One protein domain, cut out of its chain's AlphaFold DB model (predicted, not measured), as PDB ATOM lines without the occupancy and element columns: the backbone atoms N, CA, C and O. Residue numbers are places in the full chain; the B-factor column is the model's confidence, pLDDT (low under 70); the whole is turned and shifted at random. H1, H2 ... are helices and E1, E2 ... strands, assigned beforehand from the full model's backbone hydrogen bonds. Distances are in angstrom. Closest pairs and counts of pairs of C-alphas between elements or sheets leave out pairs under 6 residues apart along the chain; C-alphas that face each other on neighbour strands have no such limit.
ATOM      1  N   CYS A   7     154.595 175.163 243.951       88.44
ATOM      2  CA  CYS A   7     154.059 176.502 243.651       88.44
ATOM      3  C   CYS A   7     153.154 176.976 244.797       88.44
ATOM      4  O   CYS A   7     152.598 176.156 245.525       88.44
ATOM      5  N   LEU A   8     153.000 178.287 244.962       84.19
ATOM      6  CA  LEU A   8     152.020 178.911 245.841       84.19
ATOM      7  C   LEU A   8     150.817 179.413 245.028       84.19
ATOM      8  O   LEU A   8     150.902 180.324 244.208       84.19
ATOM      9  N   SER A   9     149.640 178.870 245.305       78.62
ATOM     10  CA  SER A   9     148.383 179.395 244.773       78.62
ATOM     11  C   SER A   9     147.648 180.222 245.833       78.62
ATOM     12  O   SER A   9     147.870 180.095 247.042       78.62
ATOM     13  N   GLY A  10     146.830 181.176 245.384       67.88
ATOM     14  CA  GLY A  10     145.831 181.825 246.241       67.88
ATOM     15  C   GLY A  10     144.526 181.035 246.208       67.88
ATOM     16  O   GLY A  10     144.286 180.306 245.244       67.88
ATOM     17  N   ASP A  11     143.676 181.199 247.220       58.84
ATOM     18  CA  ASP A  11     142.326 180.641 247.171       58.84
ATOM     19  C   ASP A  11     141.531 181.332 246.042       58.84
ATOM     20  O   ASP A  11     141.789 182.490 245.707       58.84
ATOM     21  N   SER A  12     140.553 180.667 245.420       53.12
ATOM     22  CA  SER A  12     139.855 181.230 244.239       53.12
ATOM     23  C   SER A  12     139.092 182.536 244.520       53.12
ATOM     24  O   SER A  12     138.717 183.251 243.592       53.12
ATOM     25  N   SER A  13     138.850 182.830 245.799       53.91
ATOM     26  CA  SER A  13     138.203 184.053 246.294       53.91
ATOM     27  C   SER A  13     139.201 185.124 246.750       53.91
ATOM     28  O   SER A  13     138.786 186.209 247.161       53.91
ATOM     29  N   ASP A  14     140.502 184.834 246.697       57.16
ATOM     30  CA  ASP A  14     141.542 185.739 247.152       57.16
ATOM     31  C   ASP A  14     141.977 186.724 246.072       57.16
ATOM     32  O   ASP A  14     141.953 186.488 244.861       57.16
ATOM     33  N   MET A  15     142.430 187.874 246.553       62.81
ATOM     34  CA  MET A  15     143.034 188.906 245.737       62.81
ATOM     35  C   MET A  15     144.232 188.352 244.955       62.81
ATOM     36  O   MET A  15     145.151 187.760 245.526       62.81
ATOM     37  N   SER A  16     144.242 188.569 243.635       66.06
ATOM     38  CA  SER A  16     145.332 188.090 242.781       66.06
ATOM     39  C   SER A  16     146.684 188.645 243.248       66.06
ATOM     40  O   SER A  16     146.780 189.782 243.717       66.06
ATOM     41  N   ALA A  17     147.755 187.864 243.077       66.69
ATOM     42  CA  ALA A  17     149.111 188.273 243.466       66.69
ATOM     43  C   ALA A  17     149.536 189.610 242.819       66.69
ATOM     44  O   ALA A  17     150.255 190.411 243.417       66.69
ATOM     45  N   TYR A  18     149.036 189.887 241.609       69.38
ATOM     46  CA  TYR A  18     149.254 191.155 240.917       69.38
ATOM     47  C   TYR A  18     148.576 192.340 241.624       69.38
ATOM     48  O   TYR A  18     149.204 193.380 241.824       69.38
ATOM     49  N   MET A  19     147.320 192.181 242.048       72.50
ATOM     50  CA  MET A  19     146.586 193.214 242.781       72.50
ATOM     51  C   MET A  19     147.212 193.472 244.158       72.50
ATOM     52  O   MET A  19     147.383 194.624 244.553       72.50
ATOM     53  N   GLU A  20     147.648 192.418 244.856       72.88
ATOM     54  CA  GLU A  20     148.365 192.543 246.130       72.88
ATOM     55  C   GLU A  20     149.654 193.374 245.971       72.88
ATOM     56  O   GLU A  20     149.947 194.252 246.787       72.88
ATOM     57  N   LYS A  21     150.396 193.160 244.875       70.94
ATOM     58  CA  LYS A  21     151.607 193.926 244.548       70.94
ATOM     59  C   LYS A  21     151.313 195.411 244.313       70.94
ATOM     60  O   LYS A  21     152.074 196.250 244.797       70.94
ATOM     61  N   ILE A  22     150.225 195.738 243.608       78.56
ATOM     62  CA  ILE A  22     149.788 197.129 243.396       78.56
ATOM     63  C   ILE A  22     149.429 197.784 244.734       78.56
ATOM     64  O   ILE A  22     149.941 198.858 245.039       78.56
ATOM     65  N   LEU A  23     148.618 197.127 245.566       77.25
ATOM     66  CA  LEU A  23     148.177 197.689 246.846       77.25
ATOM     67  C   LEU A  23     149.334 197.926 247.823       77.25
ATOM     68  O   LEU A  23     149.393 198.990 248.446       77.25
ATOM     69  N   LYS A  24     150.293 196.991 247.903       74.44
ATOM     70  CA  LYS A  24     151.523 197.178 248.691       74.44
ATOM     71  C   LYS A  24     152.344 198.363 248.182       74.44
ATOM     72  O   LYS A  24     152.838 199.147 248.989       74.44
ATOM     73  N   ALA A  25     152.465 198.531 246.862       79.12
ATOM     74  CA  ALA A  25     153.170 199.669 246.266       79.12
ATOM     75  C   ALA A  25     152.458 201.011 246.519       79.12
ATOM     76  O   ALA A  25     153.116 202.040 246.645       79.12
ATOM     77  N   SER A  26     151.128 201.003 246.648       83.62
ATOM     78  CA  SER A  26     150.318 202.172 247.016       83.62
ATOM     79  C   SER A  26     150.277 202.457 248.526       83.62
ATOM     80  O   SER A  26     149.579 203.374 248.951       83.62
ATOM     81  N   GLY A  27     150.999 201.688 249.350       76.56
ATOM     82  CA  GLY A  27     151.053 201.874 250.805       76.56
ATOM     83  C   GLY A  27     149.804 201.398 251.556       76.56
ATOM     84  O   GLY A  27     149.671 201.674 252.749       76.56
ATOM     85  N   GLN A  28     148.891 200.678 250.895       75.25
ATOM     86  CA  GLN A  28     147.759 200.055 251.573       75.25
ATOM     87  C   GLN A  28     148.178 198.747 252.248       75.25
ATOM     88  O   GLN A  28     148.929 197.944 251.694       75.25
ATOM     89  N   LYS A  29     147.655 198.514 253.459       60.81
ATOM     90  CA  LYS A  29     147.785 197.220 254.132       60.81
ATOM     91  C   LYS A  29     146.950 196.194 253.378       60.81
ATOM     92  O   LYS A  29     145.726 196.299 253.346       60.81
ATOM     93  N   THR A  30     147.610 195.207 252.795       61.75
ATOM     94  CA  THR A  30     146.946 194.024 252.255       61.75
ATOM     95  C   THR A  30     146.687 193.037 253.393       61.75
ATOM     96  O   THR A  30     147.551 192.898 254.261       61.75
ATOM     97  N   PRO A  31     145.523 192.369 253.430       60.47
ATOM     98  CA  PRO A  31     145.302 191.273 254.367       60.47
ATOM     99  C   PRO A  31     146.357 190.176 254.161       60.47
ATOM    100  O   PRO A  31     146.817 189.968 253.038       60.47
ATOM    101  N   ASP A  32     146.739 189.486 255.241       60.69
ATOM    102  CA  ASP A  32     147.574 188.285 255.151       60.69
ATOM    103  C   ASP A  32     146.760 187.176 254.481       60.69
ATOM    104  O   ASP A  32     145.955 186.485 255.112       60.69
ATOM    105  N   THR A  33     146.933 187.037 253.172       64.69
ATOM    106  CA  THR A  33     146.319 185.968 252.396       64.69
ATOM    107  C   THR A  33     147.074 184.668 252.649       64.69
ATOM    108  O   THR A  33     148.278 184.577 252.390       64.69
ATOM    109  N   LYS A  34     146.379 183.643 253.150       66.69
ATOM    110  CA  LYS A  34     146.961 182.302 253.263       66.69
ATOM    111  C   LYS A  34     147.172 181.746 251.857       66.69
ATOM    112  O   LYS A  34     146.235 181.665 251.078       66.69
ATOM    113  N   ARG A  35     148.408 181.366 251.543       77.25
ATOM    114  CA  ARG A  35     148.752 180.702 250.282       77.25
ATOM    115  C   ARG A  35     148.650 179.187 250.447       77.25
ATOM    116  O   ARG A  35     149.000 178.662 251.505       77.25
ATOM    117  N   ILE A  36     148.198 178.504 249.404       86.88
ATOM    118  CA  ILE A  36     148.190 177.043 249.315       86.88
ATOM    119  C   ILE A  36     149.517 176.622 248.680       86.88
ATOM    120  O   ILE A  36     149.867 177.109 247.611       86.88
ATOM    121  N   LEU A  37     150.266 175.739 249.344       90.00
ATOM    122  CA  LEU A  37     151.468 175.134 248.768       90.00
ATOM    123  C   LEU A  37     151.061 173.898 247.965       90.00
ATOM    124  O   LEU A  37     150.665 172.883 248.536       90.00
ATOM    125  N   GLU A  38     151.178 173.988 246.647       91.00
ATOM    126  CA  GLU A  38     150.934 172.888 245.723       91.00
ATOM    127  C   GLU A  38     152.244 172.166 245.415       91.00
ATOM    128  O   GLU A  38     153.240 172.793 245.040       91.00
ATOM    129  N   LEU A  39     152.246 170.841 245.564       91.06
ATOM    130  CA  LEU A  39     153.394 169.994 245.251       91.06
ATOM    131  C   LEU A  39     153.247 169.391 243.857       91.06
ATOM    132  O   LEU A  39     152.167 168.948 243.466       91.06
ATOM    133  N   ASN A  40     154.358 169.327 243.129       90.25
ATOM    134  CA  ASN A  40     154.415 168.604 241.870       90.25
ATOM    135  C   ASN A  40     154.683 167.116 242.127       90.25
ATOM    136  O   ASN A  40     155.832 166.713 242.303       90.25
ATOM    137  N   MET A  41     153.622 166.307 242.136       89.88
ATOM    138  CA  MET A  41     153.718 164.863 242.380       89.88
ATOM    139  C   MET A  41     154.508 164.110 241.301       89.88
ATOM    140  O   MET A  41     154.985 163.020 241.576       89.88
ATOM    141  N   ASP A  42     154.698 164.694 240.113       89.06
ATOM    142  CA  ASP A  42     155.490 164.085 239.038       89.06
ATOM    143  C   ASP A  42     156.999 164.370 239.183       89.06
ATOM    144  O   ASP A  42     157.820 163.862 238.415       89.06
ATOM    145  N   HIS A  43     157.398 165.213 240.145       92.69
ATOM    146  CA  HIS A  43     158.796 165.583 240.322       92.69
ATOM    147  C   HIS A  43     159.552 164.533 241.164       92.69
ATOM    148  O   HIS A  43     159.183 164.309 242.318       92.69
ATOM    149  N   PRO A  44     160.697 163.982 240.698       92.31
ATOM    150  CA  PRO A  44     161.402 162.892 241.388       92.31
ATOM    151  C   PRO A  44     161.784 163.173 242.849       92.31
ATOM    152  O   PRO A  44     161.861 162.261 243.667       92.31
ATOM    153  N   VAL A  45     162.044 164.436 243.203       92.38
ATOM    154  CA  VAL A  45     162.302 164.831 244.602       92.38
ATOM    155  C   VAL A  45     161.092 164.573 245.503       92.38
ATOM    156  O   VAL A  45     161.282 164.130 246.633       92.38
ATOM    157  N   VAL A  46     159.867 164.804 245.021       93.62
ATOM    158  CA  VAL A  46     158.645 164.586 245.809       93.62
ATOM    159  C   VAL A  46     158.464 163.097 246.100       93.62
ATOM    160  O   VAL A  46     158.215 162.741 247.250       93.62
ATOM    161  N   ASP A  47     158.746 162.220 245.134       93.25
ATOM    162  CA  ASP A  47     158.752 160.765 245.352       93.25
ATOM    163  C   ASP A  47     159.761 160.331 246.423       93.25
ATOM    164  O   ASP A  47     159.481 159.466 247.262       93.25
ATOM    165  N   LYS A  48     160.961 160.931 246.422       94.75
ATOM    166  CA  LYS A  48     161.990 160.642 247.432       94.75
ATOM    167  C   LYS A  48     161.574 161.121 248.817       94.75
ATOM    168  O   LYS A  48     161.768 160.381 249.778       94.75
ATOM    169  N   ILE A  49     160.974 162.305 248.921       95.19
ATOM    170  CA  ILE A  49     160.430 162.822 250.182       95.19
ATOM    171  C   ILE A  49     159.299 161.913 250.679       95.19
ATOM    172  O   ILE A  49     159.303 161.528 251.847       95.19
ATOM    173  N   ASN A  50     158.389 161.489 249.795       94.94
ATOM    174  CA  ASN A  50     157.315 160.560 250.149       94.94
ATOM    175  C   ASN A  50     157.869 159.217 250.646       94.94
ATOM    176  O   ASN A  50     157.423 158.695 251.658       94.94
ATOM    177  N   SER A  51     158.920 158.697 250.009       95.88
ATOM    178  CA  SER A  51     159.589 157.467 250.454       95.88
ATOM    179  C   SER A  51     160.220 157.589 251.851       95.88
ATOM    180  O   SER A  51     160.355 156.587 252.551       95.88
ATOM    181  N   ILE A  52     160.655 158.788 252.257       95.94
ATOM    182  CA  ILE A  52     161.119 159.052 253.630       95.94
ATOM    183  C   ILE A  52     159.917 159.050 254.579       95.94
ATOM    184  O   ILE A  52     159.971 158.388 255.612       95.94
ATOM    185  N   PHE A  53     158.829 159.725 254.200       96.50
ATOM    186  CA  PHE A  53     157.595 159.792 254.984       96.50
ATOM    187  C   PHE A  53     156.972 158.415 255.232       96.50
ATOM    188  O   PHE A  53     156.598 158.110 256.360       96.50
ATOM    189  N   GLU A  54     156.911 157.554 254.216       97.50
ATOM    190  CA  GLU A  54     156.372 156.199 254.371       97.50
ATOM    191  C   GLU A  54     157.204 155.328 255.318       97.50
ATOM    192  O   GLU A  54     156.669 154.429 255.967       97.50
ATOM    193  N   LYS A  55     158.513 155.588 255.419       97.62
ATOM    194  CA  LYS A  55     159.396 154.885 256.357       97.62
ATOM    195  C   LYS A  55     159.265 155.418 257.778       97.62
ATOM    196  O   LYS A  55     159.248 154.631 258.719       97.62
ATOM    197  N   ASP A  56     159.221 156.738 257.924       97.56
ATOM    198  CA  ASP A  56     159.069 157.418 259.204       97.56
ATOM    199  C   ASP A  56     158.390 158.777 259.004       97.56
ATOM    200  O   ASP A  56     159.019 159.773 258.640       97.56
ATOM    201  N   ALA A  57     157.092 158.827 259.299       96.31
ATOM    202  CA  ALA A  57     156.285 160.037 259.191       96.31
ATOM    203  C   ALA A  57     156.709 161.144 260.175       96.31
ATOM    204  O   ALA A  57     156.334 162.303 259.993       96.31
ATOM    205  N   ALA A  58     157.478 160.805 261.216       96.12
ATOM    206  CA  ALA A  58     158.006 161.742 262.199       96.12
ATOM    207  C   ALA A  58     159.474 162.121 261.937       96.12
ATOM    208  O   ALA A  58     160.063 162.846 262.746       96.12
ATOM    209  N   ALA A  59     160.060 161.675 260.817       95.94
ATOM    210  CA  ALA A  59     161.450 161.959 260.487       95.94
ATOM    211  C   ALA A  59     161.704 163.482 260.474       95.94
ATOM    212  O   ALA A  59     161.068 164.203 259.697       95.94
ATOM    213  N   PRO A  60     162.657 164.002 261.278       93.94
ATOM    214  CA  PRO A  60     162.885 165.444 261.403       93.94
ATOM    215  C   PRO A  60     163.159 166.146 260.066       93.94
ATOM    216  O   PRO A  60     162.669 167.251 259.835       93.94
ATOM    217  N   VAL A  61     163.856 165.459 259.155       94.94
ATOM    218  CA  VAL A  61     164.222 165.969 257.825       94.94
ATOM    219  C   VAL A  61     163.005 166.315 256.955       94.94
ATOM    220  O   VAL A  61     163.092 167.171 256.079       94.94
ATOM    221  N   LEU A  62     161.838 165.706 257.200       96.25
ATOM    222  CA  LEU A  62     160.609 166.019 256.462       96.25
ATOM    223  C   LEU A  62     160.168 167.463 256.688       96.25
ATOM    224  O   LEU A  62     159.723 168.130 255.753       96.25
ATOM    225  N   LYS A  63     160.338 167.972 257.914       96.06
ATOM    226  CA  LYS A  63     160.068 169.377 258.226       96.06
ATOM    227  C   LYS A  63     161.010 170.290 257.448       96.06
ATOM    228  O   LYS A  63     160.593 171.343 256.968       96.06
ATOM    229  N   ASP A  64     162.262 169.875 257.297       95.94
ATOM    230  CA  ASP A  64     163.247 170.647 256.557       95.94
ATOM    231  C   ASP A  64     162.922 170.682 255.063       95.94
ATOM    232  O   ASP A  64     162.925 171.760 254.470       95.94
ATOM    233  N   TYR A  65     162.519 169.557 254.471       96.25
ATOM    234  CA  TYR A  65     162.030 169.539 253.094       96.25
ATOM    235  C   TYR A  65     160.760 170.376 252.903       96.25
ATOM    236  O   TYR A  65     160.676 171.112 251.924       96.25
ATOM    237  N   ALA A  66     159.805 170.338 253.836       94.62
ATOM    238  CA  ALA A  66     158.594 171.154 253.750       94.62
ATOM    239  C   ALA A  66     158.913 172.660 253.724       94.62
ATOM    240  O   ALA A  66     158.384 173.396 252.891       94.62
ATOM    241  N   HIS A  67     159.822 173.115 254.592       95.12
ATOM    242  CA  HIS A  67     160.286 174.503 254.580       95.12
ATOM    243  C   HIS A  67     161.032 174.851 253.289       95.12
ATOM    244  O   HIS A  67     160.763 175.893 252.701       95.12
ATOM    245  N   LEU A  68     161.921 173.971 252.818       95.50
ATOM    246  CA  LEU A  68     162.661 174.204 251.580       95.50
ATOM    247  C   LEU A  68     161.724 174.321 250.369       95.50
ATOM    248  O   LEU A  68     161.889 175.230 249.563       95.50
ATOM    249  N   LEU A  69     160.729 173.438 250.248       94.62
ATOM    250  CA  LEU A  69     159.738 173.480 249.168       94.62
ATOM    251  C   LEU A  69     158.940 174.788 249.181       94.62
ATOM    252  O   LEU A  69     158.729 175.387 248.129       94.62
ATOM    253  N   PHE A  70     158.547 175.253 250.367       93.56
ATOM    254  CA  PHE A  70     157.864 176.533 250.530       93.56
ATOM    255  C   PHE A  70     158.743 177.720 250.110       93.56
ATOM    256  O   PHE A  70     158.292 178.600 249.373       93.56
ATOM    257  N   ASP A  71     160.005 177.735 250.537       94.00
ATOM    258  CA  ASP A  71     160.957 178.788 250.182       94.00
ATOM    259  C   ASP A  71     161.229 178.800 248.665       94.00
ATOM    260  O   ASP A  71     161.205 179.857 248.031       94.00
ATOM    261  N   LEU A  72     161.403 177.629 248.045       92.81
ATOM    262  CA  LEU A  72     161.591 177.500 246.595       92.81
ATOM    263  C   LEU A  72     160.363 177.967 245.800       92.81
ATOM    264  O   LEU A  72     160.521 178.676 244.803       92.81
ATOM    265  N   ALA A  73     159.152 177.624 246.247       91.12
ATOM    266  CA  ALA A  73     157.914 178.106 245.634       91.12
ATOM    267  C   ALA A  73     157.798 179.637 245.754       91.12
ATOM    268  O   ALA A  73     157.528 180.322 244.769       91.12
ATOM    269  N   THR A  74     158.124 180.181 246.932       89.25
ATOM    270  CA  THR A  74     158.160 181.631 247.182       89.25
ATOM    271  C   THR A  74     159.120 182.341 246.227       89.25
ATOM    272  O   THR A  74     158.753 183.347 245.620       89.25
ATOM    273  N   ILE A  75     160.343 181.826 246.064       89.88
ATOM    274  CA  ILE A  75     161.350 182.406 245.160       89.88
ATOM    275  C   ILE A  75     160.880 182.343 243.705       89.88
ATOM    276  O   ILE A  75     161.032 183.323 242.973       89.88
ATOM    277  N   SER A  76     160.292 181.219 243.291       86.44
ATOM    278  CA  SER A  76     159.846 180.991 241.908       86.44
ATOM    279  C   SER A  76     158.772 181.988 241.460       86.44
ATOM    280  O   SER A  76     158.704 182.343 240.286       86.44
ATOM    281  N   GLU A  77     157.983 182.507 242.398       84.00
ATOM    282  CA  GLU A  77     156.965 183.534 242.148       84.00
ATOM    283  C   GLU A  77     157.480 184.973 242.310       84.00
ATOM    284  O   GLU A  77     156.717 185.940 242.234       84.00
ATOM    285  N   GLY A  78     158.785 185.144 242.534       81.69
ATOM    286  CA  GLY A  78     159.404 186.446 242.787       81.69
ATOM    287  C   GLY A  78     159.133 186.992 244.192       81.69
ATOM    288  O   GLY A  78     159.300 188.192 244.433       81.69
ATOM    289  N   GLY A  79     158.703 186.130 245.114       84.06
ATOM    290  CA  GLY A  79     158.576 186.430 246.532       84.06
ATOM    291  C   GLY A  79     159.935 186.577 247.217       84.06
ATOM    292  O   GLY A  79     160.986 186.204 246.695       84.06
ATOM    293  N   LYS A  80     159.917 187.151 248.422       86.50
ATOM    294  CA  LYS A  80     161.110 187.293 249.264       86.50
ATOM    295  C   LYS A  80     161.085 186.239 250.360       86.50
ATOM    296  O   LYS A  80     160.063 186.066 251.015       86.50
ATOM    297  N   ILE A  81     162.227 185.604 250.597       89.38
ATOM    298  CA  ILE A  81     162.412 184.740 251.762       89.38
ATOM    299  C   ILE A  81     162.423 185.602 253.026       89.38
ATOM    300  O   ILE A  81     163.188 186.563 253.118       89.38
ATOM    301  N   ASN A  82     161.581 185.242 253.996       86.25
ATOM    302  CA  ASN A  82     161.455 185.972 255.259       86.25
ATOM    303  C   ASN A  82     162.704 185.829 256.143       86.25
ATOM    304  O   ASN A  82     163.111 186.794 256.784       86.25
ATOM    305  N   ASP A  83     163.325 184.645 256.148       92.62
ATOM    306  CA  ASP A  83     164.567 184.362 256.877       92.62
ATOM    307  C   ASP A  83     165.623 183.721 255.951       92.62
ATOM    308  O   ASP A  83     165.755 182.492 255.884       92.62
ATOM    309  N   PRO A  84     166.391 184.544 255.208       94.12
ATOM    310  CA  PRO A  84     167.421 184.050 254.295       94.12
ATOM    311  C   PRO A  84     168.533 183.250 254.990       94.12
ATOM    312  O   PRO A  84     169.136 182.365 254.375       94.12
ATOM    313  N   ALA A  85     168.819 183.530 256.267       96.44
ATOM    314  CA  ALA A  85     169.857 182.825 257.014       96.44
ATOM    315  C   ALA A  85     169.418 181.388 257.325       96.44
ATOM    316  O   ALA A  85     170.178 180.445 257.096       96.44
ATOM    317  N   SER A  86     168.170 181.201 257.765       95.38
ATOM    318  CA  SER A  86     167.611 179.859 257.956       95.38
ATOM    319  C   SER A  86     167.504 179.081 256.644       95.38
ATOM    320  O   SER A  86     167.824 177.894 256.635       95.38
ATOM    321  N   PHE A  87     167.115 179.730 255.539       96.62
ATOM    322  CA  PHE A  87     167.067 179.092 254.217       96.62
ATOM    323  C   PHE A  87     168.446 178.591 253.767       96.62
ATOM    324  O   PHE A  87     168.608 177.416 253.444       96.62
ATOM    325  N   THR A  88     169.465 179.455 253.793       97.06
ATOM    326  CA  THR A  88     170.823 179.086 253.351       97.06
ATOM    327  C   THR A  88     171.444 177.996 254.223       97.06
ATOM    328  O   THR A  88     172.044 177.063 253.686       97.06
ATOM    329  N   ARG A  89     171.244 178.052 255.550       97.31
ATOM    330  CA  ARG A  89     171.663 176.978 256.464       97.31
ATOM    331  C   ARG A  89     171.000 175.649 256.102       97.31
ATOM    332  O   ARG A  89     171.701 174.661 255.920       97.31
ATOM    333  N   ARG A  90     169.674 175.646 255.937       97.06
ATOM    334  CA  ARG A  90     168.881 174.459 255.586       97.06
ATOM    335  C   ARG A  90     169.333 173.829 254.270       97.06
ATOM    336  O   ARG A  90     169.463 172.614 254.193       97.06
ATOM    337  N   VAL A  91     169.597 174.648 253.249       97.12
ATOM    338  CA  VAL A  91     170.147 174.173 251.970       97.12
ATOM    339  C   VAL A  91     171.497 173.489 252.191       97.12
ATOM    340  O   VAL A  91     171.691 172.371 251.722       97.12
ATOM    341  N   GLY A  92     172.408 174.118 252.939       97.12
ATOM    342  CA  GLY A  92     173.723 173.543 253.229       97.12
ATOM    343  C   GLY A  92     173.655 172.219 253.998       97.12
ATOM    344  O   GLY A  92     174.366 171.276 253.653       97.12
ATOM    345  N   GLU A  93     172.785 172.130 255.005       95.88
ATOM    346  CA  GLU A  93     172.564 170.917 255.802       95.88
ATOM    347  C   GLU A  93     172.010 169.775 254.938       95.88
ATOM    348  O   GLU A  93     172.613 168.702 254.885       95.88
ATOM    349  N   LEU A  94     170.943 170.027 254.170       95.50
ATOM    350  CA  LEU A  94     170.341 169.022 253.286       95.50
ATOM    351  C   LEU A  94     171.304 168.569 252.181       95.50
ATOM    352  O   LEU A  94     171.353 167.384 251.863       95.50
ATOM    353  N   MET A  95     172.097 169.483 251.610       95.75
ATOM    354  CA  MET A  95     173.134 169.129 250.635       95.75
ATOM    355  C   MET A  95     174.222 168.253 251.258       95.75
ATOM    356  O   MET A  95     174.626 167.262 250.656       95.75
ATOM    357  N   SER A  96     174.696 168.605 252.455       95.19
ATOM    358  CA  SER A  96     175.705 167.825 253.175       95.19
ATOM    359  C   SER A  96     175.216 166.407 253.445       95.19
ATOM    360  O   SER A  96     175.935 165.446 253.185       95.19
ATOM    361  N   ASP A  97     173.973 166.261 253.901       91.62
ATOM    362  CA  ASP A  97     173.395 164.953 254.191       91.62
ATOM    363  C   ASP A  97     173.116 164.136 252.926       91.62
ATOM    364  O   ASP A  97     173.388 162.938 252.910       91.62
ATOM    365  N   ALA A  98     172.659 164.771 251.843       89.69
ATOM    366  CA  ALA A  98     172.417 164.094 250.569       89.69
ATOM    367  C   ALA A  98     173.703 163.597 249.884       89.69
ATOM    368  O   ALA A  98     173.654 162.640 249.112       89.69
ATOM    369  N   LEU A  99     174.843 164.251 250.134       92.44
ATOM    370  CA  LEU A  99     176.138 163.904 249.537       92.44
ATOM    371  C   LEU A  99     176.960 162.915 250.376       92.44
ATOM    372  O   LEU A  99     177.965 162.398 249.881       92.44
ATOM    373  N   LYS A 100     176.566 162.637 251.625       77.81
ATOM    374  CA  LYS A 100     177.205 161.599 252.444       77.81
ATOM    375  C   LYS A 100     176.912 160.233 251.821       77.81
ATOM    376  O   LYS A 100     175.789 159.739 251.879       77.81
TER     377      LYS A 100
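Overview. This is residues 7 to 100 of the 101 residues of the protein "Molecular chaperone HtpG" of Desulfobacteraceae bacterium (UniProt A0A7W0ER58). A long helix, H3, makes the middle of an elongated, loosely built model, with a small ribbon of two short strands, E1 and E2, on one side of it and the helix H4 crossing it steeply on another side. H2 folds back on the beginning of H3 as a helical hairpin at one end of the long axis, while H1 lies away from the other helices at the opposite end, within the excursion of residues 10 to 35 that runs out from E1 and returns to E2. The printed part has 94 residues with four named helices and two named strands, in the order E1, H1, E2, H2, H3, H4; the sheet has the order E1 - E2 and is antiparallel, and the class is mostly helix. The whole is loose, with a radius of gyration of the C-alphas of 16.0 A, and the C-alphas span 49 by 29 by 21 A along their three main axes.

Along the chain. E1, residues 7 to 9, begins at C-alpha 7 at (154.059, 176.502, 243.651). After a short link of 7 residues comes H1, residues 17 to 25, 12.4 A from first to last C-alpha. A short link of 10 residues precedes E2, residues 36 to 39, 9.7 A long. A tight link of 4 residues joins E2 to H2, residues 44 to 55, 17.1 A long. Another tight link of 4 residues precedes H3, residues 60 to 76, the longest helix at 25.1 A, with C-alpha 60 at (162.885, 165.444, 261.403). A short link of 7 residues then joins H3 to H4, residues 84 to 99, 22.5 A long, with C-alpha 99 at (176.138, 163.904, 249.537).

Arrangement. E1 and E2 are antiparallel neighbours, with 147 degrees between their N-to-C directions. C-alphas 8 and 37 face each other at 4.8 A. Across the pair, N 7 and O 38 are within hydrogen-bond range at 2.9 A, and so are N 38 and O 7 at 2.8 A. The closest C-alphas of E1 and H3 are those of Cys 7 and Ala 73, 4.6 A apart, and those of E2 and H3 are Leu 37 and Phe 70, 6.8 A apart. H1 touches no helix, and it is apart from H2, H3 and H4. H2 and H3 form a helical hairpin: they touch, at a shallow tilt of 24 degrees, opposite ways. H2 touches H3 with residues 49 to 53 alone, and H3 touches H2 with residues 62 to 65 alone; the closest C-alphas of the two are those of Ile 49 and Leu 62, 7.0 A apart. H3 and H4 touch at a steep tilt of 58 degrees, opposite ways. H3 touches H4 with residues 64 to 71 alone, and H4 touches H3 with residues 87 to 94 alone; the closest C-alphas of the two are those of Asp 64 and Arg 90, 6.9 A apart. H4 is apart from H2, E1 and E2. In H1 and H4 every O i to N i+4 pair is within hydrogen-bond range; in H2 it is 7 of 8 and in H3 12 of 13.

Size, cuts and confidence. The two C-alphas farthest apart are those of Ser 26 and Lys 55, at 49.0 A, and the first and last printed C-alphas, of Cys 7 and Lys 100, are 28.9 A apart. Residues 54 to 60, of which 54 to 55 belong to H2 and 60 to H3, stand free. The printed part has no cut, and no link is long. The mean pLDDT of the printed part is 85.8; residues 10 to 18, of which 17 to 18 belong to H1, and residues 29 to 34 are under 70, where the model's confidence is low.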